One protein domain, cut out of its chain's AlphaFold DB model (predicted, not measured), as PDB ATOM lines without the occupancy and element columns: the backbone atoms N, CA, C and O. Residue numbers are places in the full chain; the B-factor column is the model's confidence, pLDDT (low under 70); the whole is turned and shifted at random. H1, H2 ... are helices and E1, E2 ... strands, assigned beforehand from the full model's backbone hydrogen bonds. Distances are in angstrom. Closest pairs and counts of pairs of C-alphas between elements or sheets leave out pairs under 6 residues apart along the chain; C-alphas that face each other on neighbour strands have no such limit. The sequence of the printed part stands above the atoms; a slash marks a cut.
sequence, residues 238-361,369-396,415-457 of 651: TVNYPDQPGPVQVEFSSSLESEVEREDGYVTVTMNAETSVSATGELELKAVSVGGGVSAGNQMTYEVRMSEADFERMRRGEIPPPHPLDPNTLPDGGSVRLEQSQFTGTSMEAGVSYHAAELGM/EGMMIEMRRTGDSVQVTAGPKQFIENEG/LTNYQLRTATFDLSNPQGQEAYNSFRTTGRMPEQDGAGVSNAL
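Overview. This is residues 238 to 361, 369 to 396 and 415 to 457 of the 651 residues of an uncharacterized protein of Archangium sp. Cb G35 (UniProt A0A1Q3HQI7). One twisted sheet runs through the domain and curls into two troughs, E2 to E6 round H2 and E9 to E11 round H6, with E7 and E8 joining them near the middle. The 195 printed residues include six named helices and eleven named strands, in the order E1-E2-H1-E3-E4-E5-E6-H2-E7-H3-H4-E8-E9-H5-E10-H6-E11. The sheet is branched and mixed. The class is mixed, helices and strands; the whole is compact, with a radius of gyration of the C-alphas of 16.1 A, and rounded, spanning 43 by 41 by 32 A.

Arrangement. E1, residues 238 to 240, and E2, residues 247 to 252, form an antiparallel hairpin, with N 239 and O 248 within hydrogen-bond range at 2.9 A. H1, residues 256 to 259, only grazes the sheet. E3, residues 261 to 263, E4, 266 to 277, and E5, 283 to 290, form a meander, each strand the antiparallel neighbour of the one before, with N 274 2.8 A from O 287. E5 is parallel to E2, with N 251 2.9 A from O 288. E6, residues 298 to 307, is antiparallel to E4, with N 271 2.8 A from O 302. The sheet curls round H2, residues 308 to 315, and round H6, residues 430 to 442. From E6 on, E7, residues 335 to 339, E8, 371 to 378, E9, 381 to 388, E10, 418 to 426, and E11, 453 to 457, are each antiparallel to the one before; N 336, for instance, is 2.8 A from O 375. H3, residues 340 to 343, is on the face opposite to H2. H4, residues 349 to 358, lies over E8 and E9 at a height over the sheet of 10.0 A. H5, residues 389 to 394, stands up from the sheet. H4 and residue 442 alone of H6 only just touch, only at their ends, with 3 pairs of C-alphas within 8 A. Every O i to N i+4 pair is within hydrogen-bond range in H2, H4, H5 and H6.

Along the chain. E1 begins at C-alpha 238, (51.521, -37.559, 15.333), and E11 ends at C-alpha 457, (32.636, -3.578, 17.520). First to last C-alpha, E4 measures 31.8 A and E6 29.0 A.

Size, cuts and confidence. The C-alphas farthest apart, those of Gly 246 and Leu 415, are 46.6 A apart. Residues 362 to 368 and 397 to 414 are cut out, leaving C-alpha gaps of 9.0 A and 17.9 A. The H2 to E7 link is long. In pLDDT 36 printed residues are under 70, among them 291 to 298.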
ATOM      1  N   THR A 238      52.753 -37.390  14.562       68.81
ATOM      2  CA  THR A 238      51.521 -37.559  15.333       68.81
ATOM      3  C   THR A 238      51.452 -36.529  16.450       68.81
ATOM      4  O   THR A 238      52.355 -36.456  17.284       68.81
ATOM      5  N   VAL A 239      50.363 -35.769  16.492       70.94
ATOM      6  CA  VAL A 239      50.144 -34.680  17.443       70.94
ATOM      7  C   VAL A 239      48.847 -34.921  18.206       70.94
ATOM      8  O   VAL A 239      47.848 -35.314  17.620       70.94
ATOM      9  N   ASN A 240      48.842 -34.677  19.516       71.06
ATOM     10  CA  ASN A 240      47.609 -34.683  20.304       71.06
ATOM     11  C   ASN A 240      47.196 -33.239  20.588       71.06
ATOM     12  O   ASN A 240      47.955 -32.504  21.224       71.06
ATOM     13  N   TYR A 241      45.996 -32.857  20.158       72.56
ATOM     14  CA  TYR A 241      45.402 -31.583  20.552       72.56
ATOM     15  C   TYR A 241      44.757 -31.700  21.939       72.56
ATOM     16  O   TYR A 241      44.126 -32.723  22.213       72.56
ATOM     17  N   PRO A 242      44.891 -30.685  22.818       59.44
ATOM     18  CA  PRO A 242      44.354 -30.736  24.181       59.44
ATOM     19  C   PRO A 242      42.848 -31.032  24.247       59.44
ATOM     20  O   PRO A 242      42.410 -31.751  25.143       59.44
ATOM     21  N   ASP A 243      42.094 -30.536  23.262       65.94
ATOM     22  CA  ASP A 243      40.630 -30.565  23.234       65.94
ATOM     23  C   ASP A 243      40.044 -31.542  22.193       65.94
ATOM     24  O   ASP A 243      38.851 -31.474  21.903       65.94
ATOM     25  N   GLN A 244      40.842 -32.460  21.619       67.62
ATOM     26  CA  GLN A 244      40.350 -33.415  20.610       67.62
ATOM     27  C   GLN A 244      40.556 -34.888  20.987       67.62
ATOM     28  O   GLN A 244      41.584 -35.263  21.565       67.62
ATOM     29  N   PRO A 245      39.589 -35.763  20.646       61.03
ATOM     30  CA  PRO A 245      39.714 -37.189  20.881       61.03
ATOM     31  C   PRO A 245      40.667 -37.834  19.867       61.03
ATOM     32  O   PRO A 245      40.288 -38.187  18.754       61.03
ATOM     33  N   GLY A 246      41.889 -38.099  20.318       67.06
ATOM     34  CA  GLY A 246      42.843 -38.944  19.608       67.06
ATOM     35  C   GLY A 246      43.925 -38.182  18.838       67.06
ATOM     36  O   GLY A 246      43.934 -36.953  18.804       67.06
ATOM     37  N   PRO A 247      44.888 -38.929  18.279       72.75
ATOM     38  CA  PRO A 247      46.018 -38.353  17.568       72.75
ATOM     39  C   PRO A 247      45.621 -37.794  16.200       72.75
ATOM     40  O   PRO A 247      44.947 -38.473  15.426       72.75
ATOM     41  N   VAL A 248      46.137 -36.613  15.872       73.69
ATOM     42  CA  VAL A 248      46.086 -36.008  14.540       73.69
ATOM     43  C   VAL A 248      47.386 -36.290  13.804       73.69
ATOM     44  O   VAL A 248      48.477 -36.094  14.345       73.69
ATOM     45  N   GLN A 249      47.268 -36.767  12.567       76.25
ATOM     46  CA  GLN A 249      48.425 -36.969  11.699       76.25
ATOM     47  C   GLN A 249      48.771 -35.682  10.962       76.25
ATOM     48  O   GLN A 249      47.906 -35.067  10.354       76.25
ATOM     49  N   VAL A 250      50.031 -35.281  11.019       73.50
ATOM     50  CA  VAL A 250      50.538 -34.059  10.402       73.50
ATOM     51  C   VAL A 250      51.552 -34.431   9.340       73.50
ATOM     52  O   VAL A 250      52.559 -35.066   9.642       73.50
ATOM     53  N   GLU A 251      51.314 -34.001   8.109       75.06
ATOM     54  CA  GLU A 251      52.224 -34.214   6.988       75.06
ATOM     55  C   GLU A 251      52.674 -32.871   6.415       75.06
ATOM     56  O   GLU A 251      51.883 -31.947   6.264       75.06
ATOM     57  N   PHE A 252      53.959 -32.748   6.096       69.94
ATOM     58  CA  PHE A 252      54.506 -31.565   5.434       69.94
ATOM     59  C   PHE A 252      54.722 -31.885   3.960       69.94
ATOM     60  O   PHE A 252      55.331 -32.913   3.644       69.94
ATOM     61  N   SER A 253      54.249 -31.022   3.056       66.12
ATOM     62  CA  SER A 253      54.483 -31.232   1.630       66.12
ATOM     63  C   SER A 253      55.974 -31.172   1.306       66.12
ATOM     64  O   SER A 253      56.755 -30.411   1.883       66.12
ATOM     65  N   SER A 254      56.389 -31.974   0.328       57.03
ATOM     66  CA  SER A 254      57.746 -31.905  -0.220       57.03
ATOM     67  C   SER A 254      57.993 -30.616  -1.019       57.03
ATOM     68  O   SER A 254      59.147 -30.252  -1.237       57.03
ATOM     69  N   SER A 255      56.926 -29.915  -1.421       61.00
ATOM     70  CA  SER A 255      56.922 -28.605  -2.086       61.00
ATOM     71  C   SER A 255      56.765 -27.420  -1.126       61.00
ATOM     72  O   SER A 255      56.720 -26.281  -1.593       61.00
ATOM     73  N   LEU A 256      56.733 -27.652   0.192       66.44
ATOM     74  CA  LEU A 256      56.414 -26.633   1.197       66.44
ATOM     75  C   LEU A 256      57.251 -25.360   1.042       66.44
ATOM     76  O   LEU A 256      56.717 -24.262   1.091       66.44
ATOM     77  N   GLU A 257      58.553 -25.492   0.779       67.19
ATOM     78  CA  GLU A 257      59.454 -24.338   0.624       67.19
ATOM     79  C   GLU A 257      59.086 -23.411  -0.542       67.19
ATOM     80  O   GLU A 257      59.421 -22.231  -0.504       67.19
ATOM     81  N   SER A 258      58.417 -23.935  -1.574       57.41
ATOM     82  CA  SER A 258      57.931 -23.153  -2.719       57.41
ATOM     83  C   SER A 258      56.503 -22.628  -2.556       57.41
ATOM     84  O   SER A 258      56.062 -21.843  -3.387       57.41
ATOM     85  N   GLU A 259      55.790 -23.069  -1.518       65.38
ATOM     86  CA  GLU A 259      54.378 -22.749  -1.262       65.38
ATOM     87  C   GLU A 259      54.184 -21.805  -0.069       65.38
ATOM     88  O   GLU A 259      53.075 -21.330   0.155       65.38
ATOM     89  N   VAL A 260      55.239 -21.540   0.704       76.81
ATOM     90  CA  VAL A 260      55.194 -20.590   1.817       76.81
ATOM     91  C   VAL A 260      55.593 -19.189   1.372       76.81
ATOM     92  O   VAL A 260      56.611 -18.989   0.702       76.81
ATOM     93  N   GLU A 261      54.819 -18.205   1.807       81.44
ATOM     94  CA  GLU A 261      55.132 -16.792   1.618       81.44
ATOM     95  C   GLU A 261      55.891 -16.276   2.836       81.44
ATOM     96  O   GLU A 261      55.553 -16.598   3.976       81.44
ATOM     97  N   ARG A 262      56.950 -15.495   2.604       83.62
ATOM     98  CA  ARG A 262      57.800 -14.946   3.665       83.62
ATOM     99  C   ARG A 262      57.900 -13.439   3.532       83.62
ATOM    100  O   ARG A 262      58.361 -12.947   2.505       83.62
ATOM    101  N   GLU A 263      57.531 -12.732   4.590       78.25
ATOM    102  CA  GLU A 263      57.522 -11.270   4.629       78.25
ATOM    103  C   GLU A 263      57.762 -10.776   6.062       78.25
ATOM    104  O   GLU A 263      57.169 -11.290   7.011       78.25
ATOM    105  N   ASP A 264      58.659  -9.802   6.237       78.12
ATOM    106  CA  ASP A 264      58.927  -9.124   7.518       78.12
ATOM    107  C   ASP A 264      59.168 -10.048   8.733       78.12
ATOM    108  O   ASP A 264      58.787  -9.743   9.865       78.12
ATOM    109  N   GLY A 265      59.812 -11.201   8.517       82.62
ATOM    110  CA  GLY A 265      60.089 -12.191   9.570       82.62
ATOM    111  C   GLY A 265      58.904 -13.098   9.933       82.62
ATOM    112  O   GLY A 265      58.982 -13.848  10.913       82.62
ATOM    113  N   TYR A 266      57.829 -13.047   9.147       87.50
ATOM    114  CA  TYR A 266      56.673 -13.931   9.230       87.50
ATOM    115  C   TYR A 266      56.616 -14.885   8.037       87.50
ATOM    116  O   TYR A 266      57.053 -14.557   6.933       87.50
ATOM    117  N   VAL A 267      56.028 -16.053   8.282       88.12
ATOM    118  CA  VAL A 267      55.713 -17.083   7.293       88.12
ATOM    119  C   VAL A 267      54.201 -17.229   7.218       88.12
ATOM    120  O   VAL A 267      53.558 -17.422   8.256       88.12
ATOM    121  N   THR A 268      53.652 -17.188   6.007       88.81
ATOM    122  CA  THR A 268      52.263 -17.553   5.711       88.81
ATOM    123  C   THR A 268      52.244 -18.894   4.982       88.81
ATOM    124  O   THR A 268      52.978 -19.100   4.014       88.81
ATOM    125  N   VAL A 269      51.425 -19.828   5.467       87.94
ATOM    126  CA  VAL A 269      51.285 -21.178   4.911       87.94
ATOM    127  C   VAL A 269      49.818 -21.587   4.841       87.94
ATOM    128  O   VAL A 269      49.061 -21.394   5.794       87.94
ATOM    129  N   THR A 270      49.418 -22.206   3.734       87.69
ATOM    130  CA  THR A 270      48.111 -22.857   3.610       87.69
ATOM    131  C   THR A 270      48.156 -24.259   4.220       87.69
ATOM    132  O   THR A 270      49.064 -25.051   3.948       87.69
ATOM    133  N   MET A 271      47.153 -24.583   5.031       87.44
ATOM    134  CA  MET A 271      46.967 -25.893   5.645       87.44
ATOM    135  C   MET A 271      45.656 -26.519   5.171       87.44
ATOM    136  O   MET A 271      44.629 -25.845   5.078       87.44
ATOM    137  N   ASN A 272      45.683 -27.822   4.899       85.69
ATOM    138  CA  ASN A 272      44.497 -28.602   4.554       85.69
ATOM    139  C   ASN A 272      44.259 -29.650   5.633       85.69
ATOM    140  O   ASN A 272      45.096 -30.523   5.853       85.69
ATOM    141  N   ALA A 273      43.117 -29.584   6.306       84.31
ATOM    142  CA  ALA A 273      42.762 -30.549   7.330       84.31
ATOM    143  C   ALA A 273      41.625 -31.470   6.887       84.31
ATOM    144  O   ALA A 273      40.602 -31.016   6.378       84.31
ATOM    145  N   GLU A 274      41.784 -32.771   7.130       82.12
ATOM    146  CA  GLU A 274      40.669 -33.713   7.131       82.12
ATOM    147  C   GLU A 274      39.874 -33.511   8.419       82.12
ATOM    148  O   GLU A 274      40.431 -33.550   9.518       82.12
ATOM    149  N   THR A 275      38.566 -33.328   8.279       79.44
ATOM    150  CA  THR A 275      37.677 -33.003   9.389       79.44
ATOM    151  C   THR A 275      36.583 -34.048   9.584       79.44
ATOM    152  O   THR A 275      36.150 -34.748   8.662       79.44
ATOM    153  N   SER A 276      36.091 -34.144  10.815       75.38
ATOM    154  CA  SER A 276      34.798 -34.747  11.128       75.38
ATOM    155  C   SER A 276      33.987 -33.848  12.040       75.38
ATOM    156  O   SER A 276      34.531 -33.037  12.778       75.38
ATOM    157  N   VAL A 277      32.669 -34.023  11.997       71.94
ATOM    158  CA  VAL A 277      31.754 -33.388  12.942       71.94
ATOM    159  C   VAL A 277      31.398 -34.416  14.009       71.94
ATOM    160  O   VAL A 277      30.909 -35.505  13.690       71.94
ATOM    161  N   SER A 278      31.672 -34.085  15.266       68.56
ATOM    162  CA  SER A 278      31.348 -34.931  16.410       68.56
ATOM    163  C   SER A 278      29.827 -35.016  16.628       68.56
ATOM    164  O   SER A 278      29.038 -34.254  16.064       68.56
ATOM    165  N   ALA A 279      29.374 -35.919  17.504       61.22
ATOM    166  CA  ALA A 279      27.954 -36.001  17.868       61.22
ATOM    167  C   ALA A 279      27.431 -34.736  18.589       61.22
ATOM    168  O   ALA A 279      26.220 -34.522  18.633       61.22
ATOM    169  N   THR A 280      28.327 -33.913  19.150       61.78
ATOM    170  CA  THR A 280      28.018 -32.614  19.769       61.78
ATOM    171  C   THR A 280      28.057 -31.456  18.766       61.78
ATOM    172  O   THR A 280      27.727 -30.334  19.139       61.78
ATOM    173  N   GLY A 281      28.381 -31.725  17.495       61.47
ATOM    174  CA  GLY A 281      28.469 -30.719  16.434       61.47
ATOM    175  C   GLY A 281      29.825 -30.016  16.350       61.47
ATOM    176  O   GLY A 281      29.957 -29.077  15.572       61.47
ATOM    177  N   GLU A 282      30.819 -30.454  17.125       66.00
ATOM    178  CA  GLU A 282      32.153 -29.850  17.144       66.00
ATOM    179  C   GLU A 282      33.001 -30.339  15.967       66.00
ATOM    180  O   GLU A 282      32.919 -31.501  15.561       66.00
ATOM    181  N   LEU A 283      33.815 -29.433  15.423       74.69
ATOM    182  CA  LEU A 283      34.784 -29.740  14.379       74.69
ATOM    183  C   LEU A 283      36.001 -30.446  14.993       74.69
ATOM    184  O   LEU A 283      36.684 -29.890  15.852       74.69
ATOM    185  N   GLU A 284      36.288 -31.652  14.520       76.25
ATOM    186  CA  GLU A 284      37.458 -32.444  14.896       76.25
ATOM    187  C   GLU A 284      38.406 -32.564  13.700       76.25
ATOM    188  O   GLU A 284      37.955 -32.887  12.598       76.25
ATOM    189  N   LEU A 285      39.709 -32.346  13.905       78.81
ATOM    190  CA  LEU A 285      40.722 -32.631  12.886       78.81
ATOM    191  C   LEU A 285      41.167 -34.088  13.007       78.81
ATOM    192  O   LEU A 285      41.349 -34.604  14.106       78.81
ATOM    193  N   LYS A 286      41.376 -34.753  11.874       78.19
ATOM    194  CA  LYS A 286      41.913 -36.123  11.808       78.19
ATOM    195  C   LYS A 286      43.323 -36.160  11.250       78.19
ATOM    196  O   LYS A 286      44.181 -36.893  11.742       78.19
ATOM    197  N   ALA A 287      43.552 -35.358  10.222       75.25
ATOM    198  CA  ALA A 287      44.841 -35.199   9.585       75.25
ATOM    199  C   ALA A 287      45.000 -33.749   9.127       75.25
ATOM    200  O   ALA A 287      44.013 -33.109   8.780       75.25
ATOM    201  N   VAL A 288      46.226 -33.241   9.122       80.69
ATOM    202  CA  VAL A 288      46.585 -31.907   8.640       80.69
ATOM    203  C   VAL A 288      47.755 -32.054   7.681       80.69
ATOM    204  O   VAL A 288      48.779 -32.624   8.047       80.69
ATOM    205  N   SER A 289      47.628 -31.521   6.471       77.31
ATOM    206  CA  SER A 289      48.759 -31.314   5.576       77.31
ATOM    207  C   SER A 289      49.159 -29.839   5.573       77.31
ATOM    208  O   SER A 289      48.315 -28.949   5.445       77.31
ATOM    209  N   VAL A 290      50.452 -29.582   5.742       73.81
ATOM    210  CA  VAL A 290      51.066 -28.252   5.730       73.81
ATOM    211  C   VAL A 290      51.763 -28.082   4.381       73.81
ATOM    212  O   VAL A 290      52.757 -28.765   4.121       73.81
ATOM    213  N   GLY A 291      51.227 -27.208   3.522       61.38
ATOM    214  CA  GLY A 291      51.543 -27.186   2.088       61.38
ATOM    215  C   GLY A 291      50.918 -28.367   1.318       61.38
ATOM    216  O   GLY A 291      50.624 -29.417   1.895       61.38
ATOM    217  N   GLY A 292      50.710 -28.206   0.006       51.50
ATOM    218  CA  GLY A 292      50.175 -29.210  -0.926       51.50
ATOM    219  C   GLY A 292      48.728 -29.674  -0.657       51.50
ATOM    220  O   GLY A 292      48.122 -29.340   0.359       51.50
ATOM    221  N   GLY A 293      48.156 -30.472  -1.574       43.91
ATOM    222  CA  GLY A 293      46.887 -31.220  -1.406       43.91
ATOM    223  C   GLY A 293      47.084 -32.686  -1.836       43.91
ATOM    224  O   GLY A 293      47.953 -32.943  -2.663       43.91
ATOM    225  N   VAL A 294      46.394 -33.724  -1.340       43.88
ATOM    226  CA  VAL A 294      45.015 -33.893  -0.839       43.88
ATOM    227  C   VAL A 294      45.003 -34.935   0.297       43.88
ATOM    228  O   VAL A 294      45.647 -35.974   0.181       43.88
ATOM    229  N   SER A 295      44.188 -34.716   1.331       43.75
ATOM    230  CA  SER A 295      43.752 -35.714   2.327       43.75
ATOM    231  C   SER A 295      42.319 -36.200   2.021       43.75
ATOM    232  O   SER A 295      41.467 -35.416   1.624       43.75
ATOM    233  N   ALA A 296      42.005 -37.491   2.133       47.03
ATOM    234  CA  ALA A 296      40.669 -38.001   1.779       47.03
ATOM    235  C   ALA A 296      39.602 -37.616   2.830       47.03
ATOM    236  O   ALA A 296      39.827 -37.834   4.010       47.03
ATOM    237  N   GLY A 297      38.416 -37.129   2.433       58.47
ATOM    238  CA  GLY A 297      37.290 -36.865   3.355       58.47
ATOM    239  C   GLY A 297      36.704 -35.453   3.252       58.47
ATOM    240  O   GLY A 297      36.890 -34.781   2.241       58.47
ATOM    241  N   ASN A 298      35.970 -35.012   4.282       67.38
ATOM    242  CA  ASN A 298      35.546 -33.612   4.395       67.38
ATOM    243  C   ASN A 298      36.782 -32.761   4.696       67.38
ATOM    244  O   ASN A 298      37.449 -32.994   5.705       67.38
ATOM    245  N   GLN A 299      37.079 -31.792   3.840       77.88
ATOM    246  CA  GLN A 299      38.279 -30.972   3.957       77.88
ATOM    247  C   GLN A 299      37.950 -29.572   4.459       77.88
ATOM    248  O   GLN A 299      36.924 -29.005   4.087       77.88
ATOM    249  N   MET A 300      38.850 -29.031   5.272       82.69
ATOM    250  CA  MET A 300      38.906 -27.619   5.621       82.69
ATOM    251  C   MET A 300      40.258 -27.058   5.183       82.69
ATOM    252  O   MET A 300      41.300 -27.555   5.612       82.69
ATOM    253  N   THR A 301      40.238 -26.011   4.366       87.12
ATOM    254  CA  THR A 301      41.433 -25.245   3.991       87.12
ATOM    255  C   THR A 301      41.471 -23.947   4.789       87.12
ATOM    256  O   THR A 301      40.464 -23.245   4.881       87.12
ATOM    257  N   TYR A 302      42.622 -23.632   5.377       90.12
ATOM    258  CA  TYR A 302      42.839 -22.404   6.140       90.12
ATOM    259  C   TYR A 302      44.274 -21.910   5.975       90.12
ATOM    260  O   TYR A 302      45.188 -22.687   5.700       90.12
ATOM    261  N   GLU A 303      44.474 -20.610   6.146       90.88
ATOM    262  CA  GLU A 303      45.797 -19.992   6.080       90.88
ATOM    263  C   GLU A 303      46.287 -19.662   7.477       90.88
ATOM    264  O   GLU A 303      45.519 -19.193   8.315       90.88
ATOM    265  N   VAL A 304      47.573 -19.884   7.725       92.19
ATOM    266  CA  VAL A 304      48.206 -19.572   9.001       92.19
ATOM    267  C   VAL A 304      49.403 -18.672   8.770       92.19
ATOM    268  O   VAL A 304      50.302 -19.018   8.005       92.19
ATOM    269  N   ARG A 305      49.444 -17.556   9.496       92.44
ATOM    270  CA  ARG A 305      50.592 -16.657   9.573       92.44
ATOM    271  C   ARG A 305      51.245 -16.781  10.944       92.44
ATOM    272  O   ARG A 305      50.580 -16.637  11.968       92.44
ATOM    273  N   MET A 306      52.549 -17.028  10.985       92.81
ATOM    274  CA  MET A 306      53.318 -17.155  12.231       92.81
ATOM    275  C   MET A 306      54.736 -16.609  12.067       92.81
ATOM    276  O   MET A 306      55.160 -16.310  10.954       92.81
ATOM    277  N   SER A 307      55.478 -16.457  13.165       92.62
ATOM    278  CA  SER A 307      56.889 -16.065  13.078       92.62
ATOM    279  C   SER A 307      57.715 -17.151  12.372       92.62
ATOM    280  O   SER A 307      57.422 -18.341  12.510       92.62
ATOM    281  N   GLU A 308      58.787 -16.776  11.665       89.50
ATOM    282  CA  GLU A 308      59.711 -17.758  11.058       89.50
ATOM    283  C   GLU A 308      60.269 -18.729  12.116       89.50
ATOM    284  O   GLU A 308      60.426 -19.925  11.874       89.50
ATOM    285  N   ALA A 309      60.515 -18.228  13.331       89.81
ATOM    286  CA  ALA A 309      60.981 -19.045  14.443       89.81
ATOM    287  C   ALA A 309      59.958 -20.125  14.829       89.81
ATOM    288  O   ALA A 309      60.341 -21.279  15.026       89.81
ATOM    289  N   ASP A 310      58.672 -19.780  14.919       91.56
ATOM    290  CA  ASP A 310      57.615 -20.742  15.246       91.56
ATOM    291  C   ASP A 310      57.343 -21.714  14.100       91.56
ATOM    292  O   ASP A 310      57.162 -22.904  14.356       91.56
ATOM    293  N   PHE A 311      57.421 -21.262  12.846       88.81
ATOM    294  CA  PHE A 311      57.326 -22.144  11.681       88.81
ATOM    295  C   PHE A 311      58.406 -23.234  11.711       88.81
ATOM    296  O   PHE A 311      58.121 -24.425  11.562       88.81
ATOM    297  N   GLU A 312      59.648 -22.862  12.009       85.44
ATOM    298  CA  GLU A 312      60.747 -23.815  12.129       85.44
ATOM    299  C   GLU A 312      60.598 -24.749  13.344       85.44
ATOM    300  O   GLU A 312      60.949 -25.930  13.272       85.44
ATOM    301  N   ARG A 313      60.040 -24.266  14.461       84.38
ATOM    302  CA  ARG A 313      59.687 -25.117  15.616       84.38
ATOM    303  C   ARG A 313      58.603 -26.131  15.250       84.38
ATOM    304  O   ARG A 313      58.722 -27.300  15.616       84.38
ATOM    305  N   MET A 314      57.590 -25.711  14.494       84.94
ATOM    306  CA  MET A 314      56.525 -26.579  13.990       84.94
ATOM    307  C   MET A 314      57.092 -27.666  13.068       84.94
ATOM    308  O   MET A 314      56.790 -28.842  13.256       84.94
ATOM    309  N   ARG A 315      57.994 -27.316  12.141       78.38
ATOM    310  CA  ARG A 315      58.678 -28.286  11.260       78.38
ATOM    311  C   ARG A 315      59.518 -29.317  12.007       78.38
ATOM    312  O   ARG A 315      59.672 -30.445  11.543       78.38
ATOM    313  N   ARG A 316      60.094 -28.934  13.149       74.81
ATOM    314  CA  ARG A 316      60.833 -29.846  14.036       74.81
ATOM    315  C   ARG A 316      59.921 -30.651  14.968       74.81
ATOM    316  O   ARG A 316      60.428 -31.446  15.754       74.81
ATOM    317  N   GLY A 317      58.601 -30.451  14.897       72.31
ATOM    318  CA  GLY A 317      57.621 -31.110  15.760       72.31
ATOM    319  C   GLY A 317      57.656 -30.630  17.215       72.31
ATOM    320  O   GLY A 317      57.155 -31.321  18.098       72.31
ATOM    321  N   GLU A 318      58.260 -29.471  17.492       77.62
ATOM    322  CA  GLU A 318      58.348 -28.904  18.846       77.62
ATOM    323  C   GLU A 318      57.039 -28.235  19.283       77.62
ATOM    324  O   GLU A 318      56.776 -28.117  20.480       77.62
ATOM    325  N   ILE A 319      56.232 -27.787  18.317       81.69
ATOM    326  CA  ILE A 319      54.882 -27.255  18.524       81.69
ATOM    327  C   ILE A 319      53.913 -27.906  17.526       81.69
ATOM    328  O   ILE A 319      54.334 -28.281  16.428       81.69
ATOM    329  N   PRO A 320      52.631 -28.067  17.893       81.25
ATOM    330  CA  PRO A 320      51.630 -28.634  16.999       81.25
ATOM    331  C   PRO A 320      51.265 -27.681  15.848       81.25
ATOM    332  O   PRO A 320      51.343 -26.463  16.004       81.25
ATOM    333  N   PRO A 321      50.741 -28.245  14.748       84.31
ATOM    334  CA  PRO A 321      49.731 -27.674  13.881       84.31
ATOM    335  C   PRO A 321      48.863 -26.569  14.469       84.31
ATOM    336  O   PRO A 321      48.077 -26.955  15.333       84.31
ATOM    337  N   PRO A 322      48.875 -25.288  14.073       89.56
ATOM    338  CA  PRO A 322      47.823 -24.384  14.520       89.56
ATOM    339  C   PRO A 322      46.452 -24.888  14.062       89.56
ATOM    340  O   PRO A 322      46.180 -25.027  12.876       89.56
ATOM    341  N   HIS A 323      45.596 -25.204  15.023       87.00
ATOM    342  CA  HIS A 323      44.220 -25.607  14.810       87.00
ATOM    343  C   HIS A 323      43.376 -24.362  14.518       87.00
ATOM    344  O   HIS A 323      43.404 -23.402  15.297       87.00
ATOM    345  N   PRO A 324      42.550 -24.375  13.462       86.12
ATOM    346  CA  PRO A 324      41.913 -23.166  12.980       86.12
ATOM    347  C   PRO A 324      40.860 -22.587  13.910       86.12
ATOM    348  O   PRO A 324      40.471 -21.457  13.697       86.12
ATOM    349  N   LEU A 325      40.384 -23.340  14.903       84.31
ATOM    350  CA  LEU A 325      39.394 -22.907  15.899       84.31
ATOM    351  C   LEU A 325      39.837 -23.124  17.358       84.31
ATOM    352  O   LEU A 325      39.018 -23.005  18.268       84.31
ATOM    353  N   ASP A 326      41.100 -23.502  17.591       86.69
ATOM    354  CA  ASP A 326      41.643 -23.654  18.948       86.69
ATOM    355  C   ASP A 326      42.839 -22.707  19.116       86.69
ATOM    356  O   ASP A 326      43.950 -23.002  18.669       86.69
ATOM    357  N   PRO A 327      42.635 -21.561  19.777       87.00
ATOM    358  CA  PRO A 327      43.630 -20.509  19.866       87.00
ATOM    359  C   PRO A 327      44.812 -20.903  20.749       87.00
ATOM    360  O   PRO A 327      45.869 -20.276  20.681       87.00
ATOM    361  N   ASN A 328      44.692 -21.954  21.563       85.75
ATOM    362  CA  ASN A 328      45.793 -22.435  22.395       85.75
ATOM    363  C   ASN A 328      46.904 -23.095  21.568       85.75
ATOM    364  O   ASN A 328      48.029 -23.231  22.042       85.75
ATOM    365  N   THR A 329      46.599 -23.467  20.327       87.44
ATOM    366  CA  THR A 329      47.550 -24.074  19.386       87.44
ATOM    367  C   THR A 329      48.258 -23.041  18.509       87.44
ATOM    368  O   THR A 329      49.298 -23.337  17.926       87.44
ATOM    369  N   LEU A 330      47.716 -21.823  18.428       90.38
ATOM    370  CA  LEU A 330      48.296 -20.723  17.670       90.38
ATOM    371  C   LEU A 330      49.454 -20.107  18.476       90.38
ATOM    372  O   LEU A 330      49.243 -19.751  19.642       90.38
ATOM    373  N   PRO A 331      50.673 -19.975  17.919       91.06
ATOM    374  CA  PRO A 331      51.750 -19.248  18.583       91.06
ATOM    375  C   PRO A 331      51.377 -17.782  18.828       91.06
ATOM    376  O   PRO A 331      50.507 -17.215  18.161       91.06
ATOM    377  N   ASP A 332      52.040 -17.166  19.804       91.38
ATOM    378  CA  ASP A 332      51.841 -15.751  20.109       91.38
ATOM    379  C   ASP A 332      52.198 -14.869  18.900       91.38
ATOM    380  O   ASP A 332      53.172 -15.126  18.192       91.38
ATOM    381  N   GLY A 333      51.378 -13.856  18.625       86.56
ATOM    382  CA  GLY A 333      51.484 -13.016  17.430       86.56
ATOM    383  C   GLY A 333      51.063 -13.692  16.118       86.56
ATOM    384  O   GLY A 333      51.061 -13.026  15.080       86.56
ATOM    385  N   GLY A 334      50.696 -14.978  16.143       90.50
ATOM    386  CA  GLY A 334      50.180 -15.702  14.985       90.50
ATOM    387  C   GLY A 334      48.726 -15.353  14.653       90.50
ATOM    388  O   GLY A 334      47.972 -14.878  15.511       90.50
ATOM    389  N   SER A 335      48.321 -15.618  13.410       92.31
ATOM    390  CA  SER A 335      46.926 -15.540  12.969       92.31
ATOM    391  C   SER A 335      46.509 -16.710  12.075       92.31
ATOM    392  O   SER A 335      47.344 -17.344  11.430       92.31
ATOM    393  N   VAL A 336      45.209 -17.009  12.068       92.69
ATOM    394  CA  VAL A 336      44.566 -17.974  11.169       92.69
ATOM    395  C   VAL A 336      43.447 -17.287  10.399       92.69
ATOM    396  O   VAL A 336      42.671 -16.543  11.000       92.69
ATOM    397  N   ARG A 337      43.325 -17.573   9.101       91.12
ATOM    398  CA  ARG A 337      42.224 -17.118   8.245       91.12
ATOM    399  C   ARG A 337      41.421 -18.292   7.702       91.12
ATOM    400  O   ARG A 337      41.984 -19.283   7.238       91.12
ATOM    401  N   LEU A 338      40.098 -18.159   7.759       89.62
ATOM    402  CA  LEU A 338      39.127 -19.149   7.295       89.62
ATOM    403  C   LEU A 338      38.054 -18.498   6.433       89.62
ATOM    404  O   LEU A 338      37.457 -17.499   6.828       89.62
ATOM    405  N   GLU A 339      37.739 -19.107   5.296       87.19
ATOM    406  CA  GLU A 339      36.574 -18.707   4.509       87.19
ATOM    407  C   GLU A 339      35.276 -19.279   5.092       87.19
ATOM    408  O   GLU A 339      35.243 -20.396   5.609       87.19
ATOM    409  N   GLN A 340      34.166 -18.554   4.937       81.44
ATOM    410  CA  GLN A 340      32.845 -19.020   5.377       81.44
ATOM    411  C   GLN A 340      32.457 -20.383   4.779       81.44
ATOM    412  O   GLN A 340      31.807 -21.186   5.451       81.44
ATOM    413  N   SER A 341      32.849 -20.645   3.529       80.00
ATOM    414  CA  SER A 341      32.577 -21.898   2.807       80.00
ATOM    415  C   SER A 341      33.056 -23.137   3.578       80.00
ATOM    416  O   SER A 341      32.415 -24.189   3.508       80.00
ATOM    417  N   GLN A 342      34.107 -22.983   4.389       81.44
ATOM    418  CA  GLN A 342      34.724 -24.039   5.191       81.44
ATOM    419  C   GLN A 342      33.852 -24.502   6.372       81.44
ATOM    420  O   GLN A 342      34.116 -25.547   6.960       81.44
ATOM    421  N   PHE A 343      32.795 -23.759   6.720       76.75
ATOM    422  CA  PHE A 343      31.878 -24.112   7.811       76.75
ATOM    423  C   PHE A 343      30.614 -24.843   7.349       76.75
ATOM    424  O   PHE A 343      29.768 -25.166   8.187       76.75
ATOM    425  N   THR A 344      30.467 -25.116   6.050       77.06
ATOM    426  CA  THR A 344      29.286 -25.792   5.495       77.06
ATOM    427  C   THR A 344      29.056 -27.145   6.177       77.06
ATOM    428  O   THR A 344      29.933 -28.005   6.191       77.06
ATOM    429  N   GLY A 345      27.864 -27.356   6.739       72.06
ATOM    430  CA  GLY A 345      27.496 -28.583   7.449       72.06
ATOM    431  C   GLY A 345      27.964 -28.661   8.909       72.06
ATOM    432  O   GLY A 345      27.729 -29.684   9.555       72.06
ATOM    433  N   THR A 346      28.591 -27.609   9.446       76.69
ATOM    434  CA  THR A 346      28.982 -27.511  10.866       76.69
ATOM    435  C   THR A 346      27.969 -26.707  11.686       76.69
ATOM    436  O   THR A 346      27.121 -25.998  11.143       76.69
ATOM    437  N   SER A 347      28.063 -26.760  13.019       76.88
ATOM    438  CA  SER A 347      27.213 -25.944  13.900       76.88
ATOM    439  C   SER A 347      27.461 -24.432  13.769       76.88
ATOM    440  O   SER A 347      26.585 -23.644  14.126       76.88
ATOM    441  N   MET A 348      28.614 -24.024  13.224       81.31
ATOM    442  CA  MET A 348      28.967 -22.618  13.013       81.31
ATOM    443  C   MET A 348      28.258 -21.992  11.808       81.31
ATOM    444  O   MET A 348      28.101 -20.771  11.774       81.31
ATOM    445  N   GLU A 349      27.793 -22.797  10.843       81.94
ATOM    446  CA  GLU A 349      27.219 -22.311   9.577       81.94
ATOM    447  C   GLU A 349      26.110 -21.275   9.808       81.94
ATOM    448  O   GLU A 349      26.060 -20.242   9.138       81.94
ATOM    449  N   ALA A 350      25.249 -21.511  10.801       81.81
ATOM    450  CA  ALA A 350      24.130 -20.631  11.113       81.81
ATOM    451  C   ALA A 350      24.565 -19.269  11.683       81.81
ATOM    452  O   ALA A 350      23.976 -18.249  11.322       81.81
ATOM    453  N   GLY A 351      25.563 -19.232  12.574       82.00
ATOM    454  CA  GLY A 351      26.074 -17.981  13.142       82.00
ATOM    455  C   GLY A 351      26.870 -17.170  12.128       82.00
ATOM    456  O   GLY A 351      26.631 -15.974  11.982       82.00
ATOM    457  N   VAL A 352      27.721 -17.832  11.342       81.69
ATOM    458  CA  VAL A 352      28.490 -17.163  10.284       81.69
ATOM    459  C   VAL A 352      27.555 -16.617   9.201       81.69
ATOM    460  O   VAL A 352      27.697 -15.471   8.784       81.69
ATOM    461  N   SER A 353      26.529 -17.379   8.804       79.88
ATOM    462  CA  SER A 353      25.522 -16.908   7.838       79.88
ATOM    463  C   SER A 353      24.664 -15.765   8.382       79.88
ATOM    464  O   SER A 353      24.256 -14.891   7.620       79.88
ATOM    465  N   TYR A 354      24.388 -15.748   9.692       81.75
ATOM    466  CA  TYR A 354      23.721 -14.617  10.337       81.75
ATOM    467  C   TYR A 354      24.547 -13.336  10.190       81.75
ATOM    468  O   TYR A 354      23.992 -12.321   9.778       81.75
ATOM    469  N   HIS A 355      25.858 -13.396  10.437       78.50
ATOM    470  CA  HIS A 355      26.733 -12.236  10.263       78.50
ATOM    471  C   HIS A 355      26.922 -11.853   8.794       78.50
ATOM    472  O   HIS A 355      26.891 -10.672   8.483       78.50
ATOM    473  N   ALA A 356      27.007 -12.814   7.870       75.88
ATOM    474  CA  ALA A 356      27.016 -12.507   6.439       75.88
ATOM    475  C   ALA A 356      25.771 -11.689   6.031       75.88
ATOM    476  O   ALA A 356      25.875 -10.696   5.319       75.88
ATOM    477  N   ALA A 357      24.590 -12.063   6.539       74.94
ATOM    478  CA  ALA A 357      23.360 -11.310   6.306       74.94
ATOM    479  C   ALA A 357      23.329  -9.952   7.036       74.94
ATOM    480  O   ALA A 357      22.834  -8.981   6.466       74.94
ATOM    481  N   GLU A 358      23.834  -9.877   8.275       78.44
ATOM    482  CA  GLU A 358      23.971  -8.628   9.050       78.44
ATOM    483  C   GLU A 358      24.849  -7.610   8.312       78.44
ATOM    484  O   GLU A 358      24.474  -6.444   8.230       78.44
ATOM    485  N   LEU A 359      25.960  -8.067   7.730       75.06
ATOM    486  CA  LEU A 359      26.954  -7.258   7.018       75.06
ATOM    487  C   LEU A 359      26.576  -6.989   5.545       75.06
ATOM    488  O   LEU A 359      27.419  -6.635   4.724       75.06
ATOM    489  N   GLY A 360      25.309  -7.214   5.175       65.62
ATOM    490  CA  GLY A 360      24.779  -6.890   3.847       65.62
ATOM    491  C   GLY A 360      25.166  -7.855   2.718       65.62
ATOM    492  O   GLY A 360      24.819  -7.607   1.563       65.62
ATOM    493  N   MET A 361      25.812  -8.984   3.014       68.38
ATOM    494  CA  MET A 361      26.239  -9.985   2.029       68.38
ATOM    495  C   MET A 361      25.123 -11.004   1.757       68.38
ATOM    496  O   MET A 361      25.261 -12.202   2.009       68.38
ATOM    497  N   GLU A 369      33.926 -13.522  -3.659       57.72
ATOM    498  CA  GLU A 369      33.298 -12.399  -2.918       57.72
ATOM    499  C   GLU A 369      32.775 -12.802  -1.521       57.72
ATOM    500  O   GLU A 369      31.891 -12.157  -0.965       57.72
ATOM    501  N   GLY A 370      33.272 -13.909  -0.959       71.00
ATOM    502  CA  GLY A 370      32.760 -14.507   0.281       71.00
ATOM    503  C   GLY A 370      33.181 -13.798   1.574       71.00
ATOM    504  O   GLY A 370      33.977 -12.866   1.567       71.00
ATOM    505  N   MET A 371      32.655 -14.264   2.708       81.31
ATOM    506  CA  MET A 371      33.114 -13.868   4.045       81.31
ATOM    507  C   MET A 371      34.400 -14.608   4.430       81.31
ATOM    508  O   MET A 371      34.556 -15.797   4.138       81.31
ATOM    509  N   MET A 372      35.262 -13.927   5.176       85.25
ATOM    510  CA  MET A 372      36.435 -14.479   5.842       85.25
ATOM    511  C   MET A 372      36.368 -14.181   7.346       85.25
ATOM    512  O   MET A 372      35.806 -13.176   7.782       85.25
ATOM    513  N   ILE A 373      36.919 -15.093   8.141       89.00
ATOM    514  CA  ILE A 373      37.146 -14.938   9.574       89.00
ATOM    515  C   ILE A 373      38.652 -14.994   9.794       89.00
ATOM    516  O   ILE A 373      39.286 -15.988   9.446       89.00
ATOM    517  N   GLU A 374      39.216 -13.948  10.387       90.31
ATOM    518  CA  GLU A 374      40.584 -13.935  10.890       90.31
ATOM    519  C   GLU A 374      40.577 -14.048  12.412       90.31
ATOM    520  O   GLU A 374      39.806 -13.379  13.101       90.31
ATOM    521  N   MET A 375      41.465 -14.880  12.946       92.00
ATOM    522  CA  MET A 375      41.725 -14.971  14.374       92.00
ATOM    523  C   MET A 375      43.191 -14.743  14.652       92.00
ATOM    524  O   MET A 375      44.039 -15.443  14.112       92.00
ATOM    525  N   ARG A 376      43.484 -13.793  15.532       90.88
ATOM    526  CA  ARG A 376      44.840 -13.414  15.911       90.88
ATOM    527  C   ARG A 376      45.036 -13.588  17.404       90.88
ATOM    528  O   ARG A 376      44.215 -13.132  18.198       90.88
ATOM    529  N   ARG A 377      46.154 -14.199  17.794       92.31
ATOM    530  CA  ARG A 377      46.529 -14.356  19.203       92.31
ATOM    531  C   ARG A 377      47.553 -13.307  19.620       92.31
ATOM    532  O   ARG A 377      48.500 -13.034  18.889       92.31
ATOM    533  N   THR A 378      47.358 -12.730  20.802       90.50
ATOM    534  CA  THR A 378      48.340 -11.889  21.500       90.50
ATOM    535  C   THR A 378      48.328 -12.242  22.989       90.50
ATOM    536  O   THR A 378      47.394 -11.893  23.711       90.50
ATOM    537  N   GLY A 379      49.336 -12.975  23.451       90.88
ATOM    538  CA  GLY A 379      49.401 -13.568  24.782       90.88
ATOM    539  C   GLY A 379      48.197 -14.470  25.064       90.88
ATOM    540  O   GLY A 379      47.948 -15.449  24.350       90.88
ATOM    541  N   ASP A 380      47.440 -14.105  26.098       92.25
ATOM    542  CA  ASP A 380      46.199 -14.777  26.502       92.25
ATOM    543  C   ASP A 380      44.949 -14.176  25.839       92.25
ATOM    544  O   ASP A 380      43.831 -14.577  26.145       92.25
ATOM    545  N   SER A 381      45.104 -13.209  24.934       92.69
ATOM    546  CA  SER A 381      43.991 -12.594  24.212       92.69
ATOM    547  C   SER A 381      43.872 -13.135  22.791       92.69
ATOM    548  O   SER A 381      44.872 -13.330  22.095       92.69
ATOM    549  N   VAL A 382      42.636 -13.332  22.340       93.56
ATOM    550  CA  VAL A 382      42.314 -13.704  20.959       93.56
ATOM    551  C   VAL A 382      41.389 -12.666  20.369       93.56
ATOM    552  O   VAL A 382      40.272 -12.490  20.843       93.56
ATOM    553  N   GLN A 383      41.839 -12.000  19.317       92.62
ATOM    554  CA  GLN A 383      40.994 -11.134  18.516       92.62
ATOM    555  C   GLN A 383      40.422 -11.931  17.350       92.62
ATOM    556  O   GLN A 383      41.167 -12.580  16.620       92.62
ATOM    557  N   VAL A 384      39.109 -11.864  17.169       91.94
ATOM    558  CA  VAL A 384      38.402 -12.438  16.027       91.94
ATOM    559  C   VAL A 384      37.824 -11.296  15.207       91.94
ATOM    560  O   VAL A 384      37.185 -10.403  15.764       91.94
ATOM    561  N   THR A 385      38.025 -11.335  13.896       88.38
ATOM    562  CA  THR A 385      37.480 -10.373  12.935       88.38
ATOM    563  C   THR A 385      36.767 -11.133  11.826       88.38
ATOM    564  O   THR A 385      37.322 -12.071  11.267       88.38
ATOM    565  N   ALA A 386      35.536 -10.745  11.507       87.44
ATOM    566  CA  ALA A 386      34.728 -11.344  10.454       87.44
ATOM    567  C   ALA A 386      34.259 -10.267   9.474       87.44
ATOM    568  O   ALA A 386      33.785  -9.209   9.894       87.44
ATOM    569  N   GLY A 387      34.366 -10.542   8.177       82.75
ATOM    570  CA  GLY A 387      34.009  -9.580   7.140       82.75
ATOM    571  C   GLY A 387      34.262 -10.081   5.720       82.75
ATOM    572  O   GLY A 387      34.661 -11.232   5.545       82.75
ATOM    573  N   PRO A 388      34.040  -9.239   4.699       79.00
ATOM    574  CA  PRO A 388      34.321  -9.577   3.308       79.00
ATOM    575  C   PRO A 388      35.780 -10.004   3.099       79.00
ATOM    576  O   PRO A 388      36.705  -9.354   3.589       79.00
ATOM    577  N   LYS A 389      35.985 -11.084   2.342       78.56
ATOM    578  CA  LYS A 389      37.293 -11.691   2.067       78.56
ATOM    579  C   LYS A 389      38.305 -10.678   1.533       78.56
ATOM    580  O   LYS A 389      39.395 -10.575   2.084       78.56
ATOM    581  N   GLN A 390      37.921  -9.878   0.536       71.69
ATOM    582  CA  GLN A 390      38.838  -8.917  -0.088       71.69
ATOM    583  C   GLN A 390      39.341  -7.864   0.897       71.69
ATOM    584  O   GLN A 390      40.446  -7.359   0.738       71.69
ATOM    585  N   PHE A 391      38.539  -7.541   1.913       71.62
ATOM    586  CA  PHE A 391      38.949  -6.611   2.949       71.62
ATOM    587  C   PHE A 391      40.018  -7.241   3.856       71.62
ATOM    588  O   PHE A 391      41.076  -6.658   4.069       71.62
ATOM    589  N   ILE A 392      39.765  -8.452   4.362       73.38
ATOM    590  CA  ILE A 392      40.669  -9.127   5.307       73.38
ATOM    591  C   ILE A 392      41.986  -9.560   4.633       73.38
ATOM    592  O   ILE A 392      43.035  -9.546   5.276       73.38
ATOM    593  N   GLU A 393      41.958  -9.917   3.346       71.38
ATOM    594  CA  GLU A 393      43.163 -10.281   2.588       71.38
ATOM    595  C   GLU A 393      44.060  -9.079   2.282       71.38
ATOM    596  O   GLU A 393      45.271  -9.164   2.493       71.38
ATOM    597  N   ASN A 394      43.477  -7.969   1.813       58.06
ATOM    598  CA  ASN A 394      44.240  -6.828   1.303       58.06
ATOM    599  C   ASN A 394      44.679  -5.849   2.397       58.06
ATOM    600  O   ASN A 394      45.723  -5.216   2.264       58.06
ATOM    601  N   GLU A 395      43.916  -5.719   3.484       55.94
ATOM    602  CA  GLU A 395      44.231  -4.768   4.548       55.94
ATOM    603  C   GLU A 395      44.886  -5.471   5.736       55.94
ATOM    604  O   GLU A 395      44.291  -5.778   6.773       55.94
ATOM    605  N   GLY A 396      46.181  -5.730   5.576       45.44
ATOM    606  CA  GLY A 396      47.034  -6.153   6.671       45.44
ATOM    607  C   GLY A 396      47.096  -5.068   7.748       45.44
ATOM    608  O   GLY A 396      47.897  -4.146   7.628       45.44
ATOM    609  N   LEU A 415      35.962   0.484  -5.649       47.06
ATOM    610  CA  LEU A 415      34.823  -0.214  -4.964       47.06
ATOM    611  C   LEU A 415      35.157  -0.349  -3.452       47.06
ATOM    612  O   LEU A 415      36.329  -0.334  -3.117       47.06
ATOM    613  N   THR A 416      34.291  -0.496  -2.439       60.22
ATOM    614  CA  THR A 416      32.837  -0.433  -2.138       60.22
ATOM    615  C   THR A 416      32.757  -0.266  -0.610       60.22
ATOM    616  O   THR A 416      33.693  -0.663   0.070       60.22
ATOM    617  N   ASN A 417      31.674   0.260  -0.032       63.06
ATOM    618  CA  ASN A 417      31.443   0.157   1.419       63.06
ATOM    619  C   ASN A 417      31.711  -1.269   1.947       63.06
ATOM    620  O   ASN A 417      31.143  -2.227   1.417       63.06
ATOM    621  N   TYR A 418      32.486  -1.394   3.022       71.00
ATOM    622  CA  TYR A 418      32.734  -2.652   3.730       71.00
ATOM    623  C   TYR A 418      32.156  -2.591   5.141       71.00
ATOM    624  O   TYR A 418      32.201  -1.548   5.787       71.00
ATOM    625  N   GLN A 419      31.635  -3.714   5.631       79.06
ATOM    626  CA  GLN A 419      31.189  -3.863   7.015       79.06
ATOM    627  C   GLN A 419      31.921  -5.037   7.667       79.06
ATOM    628  O   GLN A 419      32.097  -6.084   7.042       79.06
ATOM    629  N   LEU A 420      32.345  -4.872   8.920       83.94
ATOM    630  CA  LEU A 420      33.127  -5.855   9.669       83.94
ATOM    631  C   LEU A 420      32.597  -6.001  11.094       83.94
ATOM    632  O   LEU A 420      32.089  -5.053  11.697       83.94
ATOM    633  N   ARG A 421      32.813  -7.179  11.675       87.25
ATOM    634  CA  ARG A 421      32.619  -7.457  13.101       87.25
ATOM    635  C   ARG A 421      33.937  -7.850  13.740       87.25
ATOM    636  O   ARG A 421      34.670  -8.657  13.180       87.25
ATOM    637  N   THR A 422      34.209  -7.338  14.933       89.69
ATOM    638  CA  THR A 422      35.371  -7.747  15.731       89.69
ATOM    639  C   THR A 422      34.980  -7.997  17.182       89.69
ATOM    640  O   THR A 422      33.976  -7.463  17.650       89.69
ATOM    641  N   ALA A 423      35.731  -8.858  17.865       91.81
ATOM    642  CA  ALA A 423      35.660  -9.088  19.304       91.81
ATOM    643  C   ALA A 423      37.012  -9.612  19.802       91.81
ATOM    644  O   ALA A 423      37.686 -10.379  19.116       91.81
ATOM    645  N   THR A 424      37.408  -9.211  21.005       93.50
ATOM    646  CA  THR A 424      38.601  -9.701  21.701       93.50
ATOM    647  C   THR A 424      38.181 -10.520  22.914       93.50
ATOM    648  O   THR A 424      37.443 -10.034  23.765       93.50
ATOM    649  N   PHE A 425      38.658 -11.756  22.996       95.00
ATOM    650  CA  PHE A 425      38.394 -12.694  24.082       95.00
ATOM    651  C   PHE A 425      39.631 -12.812  24.973       95.00
ATOM    652  O   PHE A 425      40.718 -13.101  24.476       95.00
ATOM    653  N   ASP A 426      39.466 -12.622  26.280       95.19
ATOM    654  CA  ASP A 426      40.519 -12.831  27.277       95.19
ATOM    655  C   ASP A 426      40.466 -14.272  27.802       95.19
ATOM    656  O   ASP A 426      39.654 -14.621  28.663       95.19
ATOM    657  N   LEU A 427      41.349 -15.121  27.285       93.50
ATOM    658  CA  LEU A 427      41.424 -16.532  27.651       93.50
ATOM    659  C   LEU A 427      42.077 -16.767  29.016       93.50
ATOM    660  O   LEU A 427      42.008 -17.887  29.523       93.50
ATOM    661  N   SER A 428      42.668 -15.748  29.650       93.25
ATOM    662  CA  SER A 428      43.154 -15.871  31.031       93.25
ATOM    663  C   SER A 428      41.995 -15.962  32.039       93.25
ATOM    664  O   SER A 428      42.166 -16.449  33.161       93.25
ATOM    665  N   ASN A 429      40.790 -15.551  31.622       90.44
ATOM    666  CA  ASN A 429      39.572 -15.554  32.417       90.44
ATOM    667  C   ASN A 429      38.603 -16.681  31.979       90.44
ATOM    668  O   ASN A 429      38.266 -16.769  30.796       90.44
ATOM    669  N   PRO A 430      38.042 -17.483  32.914       93.88
ATOM    670  CA  PRO A 430      36.969 -18.438  32.618       93.88
ATOM    671  C   PRO A 430      35.793 -17.883  31.796       93.88
ATOM    672  O   PRO A 430      35.265 -18.598  30.952       93.88
ATOM    673  N   GLN A 431      35.379 -16.628  32.011       93.00
ATOM    674  CA  GLN A 431      34.287 -16.035  31.228       93.00
ATOM    675  C   GLN A 431      34.685 -15.762  29.771       93.00
ATOM    676  O   GLN A 431      33.867 -15.949  28.874       93.00
ATOM    677  N   GLY A 432      35.939 -15.375  29.513       93.31
ATOM    678  CA  GLY A 432      36.426 -15.186  28.145       93.31
ATOM    679  C   GLY A 432      36.619 -16.516  27.418       93.31
ATOM    680  O   GLY A 432      36.261 -16.628  26.248       93.31
ATOM    681  N   GLN A 433      37.057 -17.563  28.130       92.25
ATOM    682  CA  GLN A 433      37.069 -18.936  27.610       92.25
ATOM    683  C   GLN A 433      35.657 -19.421  27.248       92.25
ATOM    684  O   GLN A 433      35.457 -19.998  26.182       92.25
ATOM    685  N   GLU A 434      34.659 -19.172  28.103       92.12
ATOM    686  CA  GLU A 434      33.259 -19.525  27.830       92.12
ATOM    687  C   GLU A 434      32.708 -18.772  26.612       92.12
ATOM    688  O   GLU A 434      32.094 -19.383  25.736       92.12
ATOM    689  N   ALA A 435      32.966 -17.466  26.521       93.06
ATOM    690  CA  ALA A 435      32.543 -16.655  25.387       93.06
ATOM    691  C   ALA A 435      33.199 -17.118  24.076       93.06
ATOM    692  O   ALA A 435      32.508 -17.271  23.067       93.06
ATOM    693  N   TYR A 436      34.502 -17.412  24.100       92.56
ATOM    694  CA  TYR A 436      35.211 -17.946  22.939       92.56
ATOM    695  C   TYR A 436      34.678 -19.329  22.538       92.56
ATOM    696  O   TYR A 436      34.435 -19.580  21.360       92.56
ATOM    697  N   ASN A 437      34.409 -20.209  23.505       89.50
ATOM    698  CA  ASN A 437      33.802 -21.515  23.241       89.50
ATOM    699  C   ASN A 437      32.401 -21.379  22.627       89.50
ATOM    700  O   ASN A 437      32.066 -22.106  21.695       89.50
ATOM    701  N   SER A 438      31.592 -20.421  23.089       89.19
ATOM    702  CA  SER A 438      30.284 -20.135  22.491       89.19
ATOM    703  C   SER A 438      30.407 -19.690  21.031       89.19
ATOM    704  O   SER A 438      29.677 -20.198  20.172       89.19
ATOM    705  N   PHE A 439      31.368 -18.809  20.731       90.25
ATOM    706  CA  PHE A 439      31.706 -18.426  19.361       90.25
ATOM    707  C   PHE A 439      32.138 -19.649  18.534       90.25
ATOM    708  O   PHE A 439      31.558 -19.902  17.479       90.25
ATOM    709  N   ARG A 440      33.064 -20.470  19.045       86.62
ATOM    710  CA  ARG A 440      33.555 -21.696  18.391       86.62
ATOM    711  C   ARG A 440      32.437 -22.690  18.072       86.62
ATOM    712  O   ARG A 440      32.482 -23.360  17.049       86.62
ATOM    713  N   THR A 441      31.430 -22.806  18.933       82.50
ATOM    714  CA  THR A 441      30.318 -23.742  18.720       82.50
ATOM    715  C   THR A 441      29.244 -23.172  17.797       82.50
ATOM    716  O   THR A 441      28.666 -23.909  17.003       82.50
ATOM    717  N   THR A 442      28.926 -21.882  17.903       83.75
ATOM    718  CA  THR A 442      27.742 -21.303  17.239       83.75
ATOM    719  C   THR A 442      28.065 -20.458  16.015       83.75
ATOM    720  O   THR A 442      27.164 -20.162  15.233       83.75
ATOM    721  N   GLY A 443      29.319 -20.037  15.856       85.31
ATOM    722  CA  GLY A 443      29.747 -19.051  14.867       85.31
ATOM    723  C   GLY A 443      29.253 -17.628  15.149       85.31
ATOM    724  O   GLY A 443      29.403 -16.771  14.284       85.31
ATOM    725  N   ARG A 444      28.623 -17.360  16.308       87.44
ATOM    726  CA  ARG A 444      28.133 -16.021  16.662       87.44
ATOM    727  C   ARG A 444      29.177 -15.214  17.418       87.44
ATOM    728  O   ARG A 444      29.647 -15.634  18.474       87.44
ATOM    729  N   MET A 445      29.477 -14.034  16.894       89.19
ATOM    730  CA  MET A 445      30.304 -13.029  17.547       89.19
ATOM    731  C   MET A 445      29.519 -12.329  18.669       89.19
ATOM    732  O   MET A 445      28.317 -12.090  18.515       89.19
ATOM    733  N   PRO A 446      30.168 -11.981  19.792       89.62
ATOM    734  CA  PRO A 446      29.573 -11.127  20.812       89.62
ATOM    735  C   PRO A 446      29.132  -9.776  20.234       89.62
ATOM    736  O   PRO A 446      29.853  -9.155  19.458       89.62
ATOM    737  N   GLU A 447      27.957  -9.303  20.648       86.12
ATOM    738  CA  GLU A 447      27.436  -7.984  20.255       86.12
ATOM    739  C   GLU A 447      27.797  -6.880  21.261       86.12
ATOM    740  O   GLU A 447      27.644  -5.699  20.956       86.12
ATOM    741  N   GLN A 448      28.228  -7.257  22.469       86.81
ATOM    742  CA  GLN A 448      28.523  -6.340  23.567       86.81
ATOM    743  C   GLN A 448      29.787  -6.751  24.317       86.81
ATOM    744  O   GLN A 448      30.091  -7.941  24.432       86.81
ATOM    745  N   ASP A 449      30.469  -5.756  24.882       88.25
ATOM    746  CA  ASP A 449      31.556  -5.971  25.833       88.25
ATOM    747  C   ASP A 449      31.018  -6.565  27.145       88.25
ATOM    748  O   ASP A 449      29.885  -6.309  27.565       88.25
ATOM    749  N   GLY A 450      31.843  -7.361  27.822       87.12
ATOM    750  CA  GLY A 450      31.443  -8.078  29.025       87.12
ATOM    751  C   GLY A 450      32.612  -8.728  29.758       87.12
ATOM    752  O   GLY A 450      33.780  -8.491  29.463       87.12
ATOM    753  N   ALA A 451      32.313  -9.561  30.755       87.25
ATOM    754  CA  ALA A 451      33.359 -10.277  31.482       87.25
ATOM    755  C   ALA A 451      34.145 -11.192  30.524       87.25
ATOM    756  O   ALA A 451      33.588 -12.149  29.992       87.25
ATOM    757  N   GLY A 452      35.428 -10.893  30.310       88.69
ATOM    758  CA  GLY A 452      36.309 -11.658  29.420       88.69
ATOM    759  C   GLY A 452      36.132 -11.383  27.920       88.69
ATOM    760  O   GLY A 452      36.748 -12.084  27.121       88.69
ATOM    761  N   VAL A 453      35.323 -10.387  27.534       93.50
ATOM    762  CA  VAL A 453      35.145  -9.946  26.140       93.50
ATOM    763  C   VAL A 453      35.247  -8.426  26.056       93.50
ATOM    764  O   VAL A 453      34.571  -7.716  26.798       93.50
ATOM    765  N   SER A 454      36.044  -7.923  25.121       90.06
ATOM    766  CA  SER A 454      36.173  -6.495  24.820       90.06
ATOM    767  C   SER A 454      36.200  -6.246  23.317       90.06
ATOM    768  O   SER A 454      36.391  -7.176  22.534       90.06
ATOM    769  N   ASN A 455      36.080  -4.985  22.904       84.81
ATOM    770  CA  ASN A 455      36.123  -4.586  21.497       84.81
ATOM    771  C   ASN A 455      35.092  -5.340  20.643       84.81
ATOM    772  O   ASN A 455      35.404  -5.731  19.522       84.81
ATOM    773  N   ALA A 456      33.880  -5.565  21.159       88.00
ATOM    774  CA  ALA A 456      32.770  -6.139  20.399       88.00
ATOM    775  C   ALA A 456      32.185  -5.100  19.416       88.00
ATOM    776  O   ALA A 456      31.079  -4.593  19.602       88.00
ATOM    777  N   LEU A 457      32.952  -4.716  18.393       85.31
ATOM    778  CA  LEU A 457      32.636  -3.578  17.520       85.31
ATOM    779  C   LEU A 457      32.005  -4.024  16.199       85.31
ATOM    780  O   LEU A 457      32.311  -5.100  15.678       85.31
TER     781      LEU A 457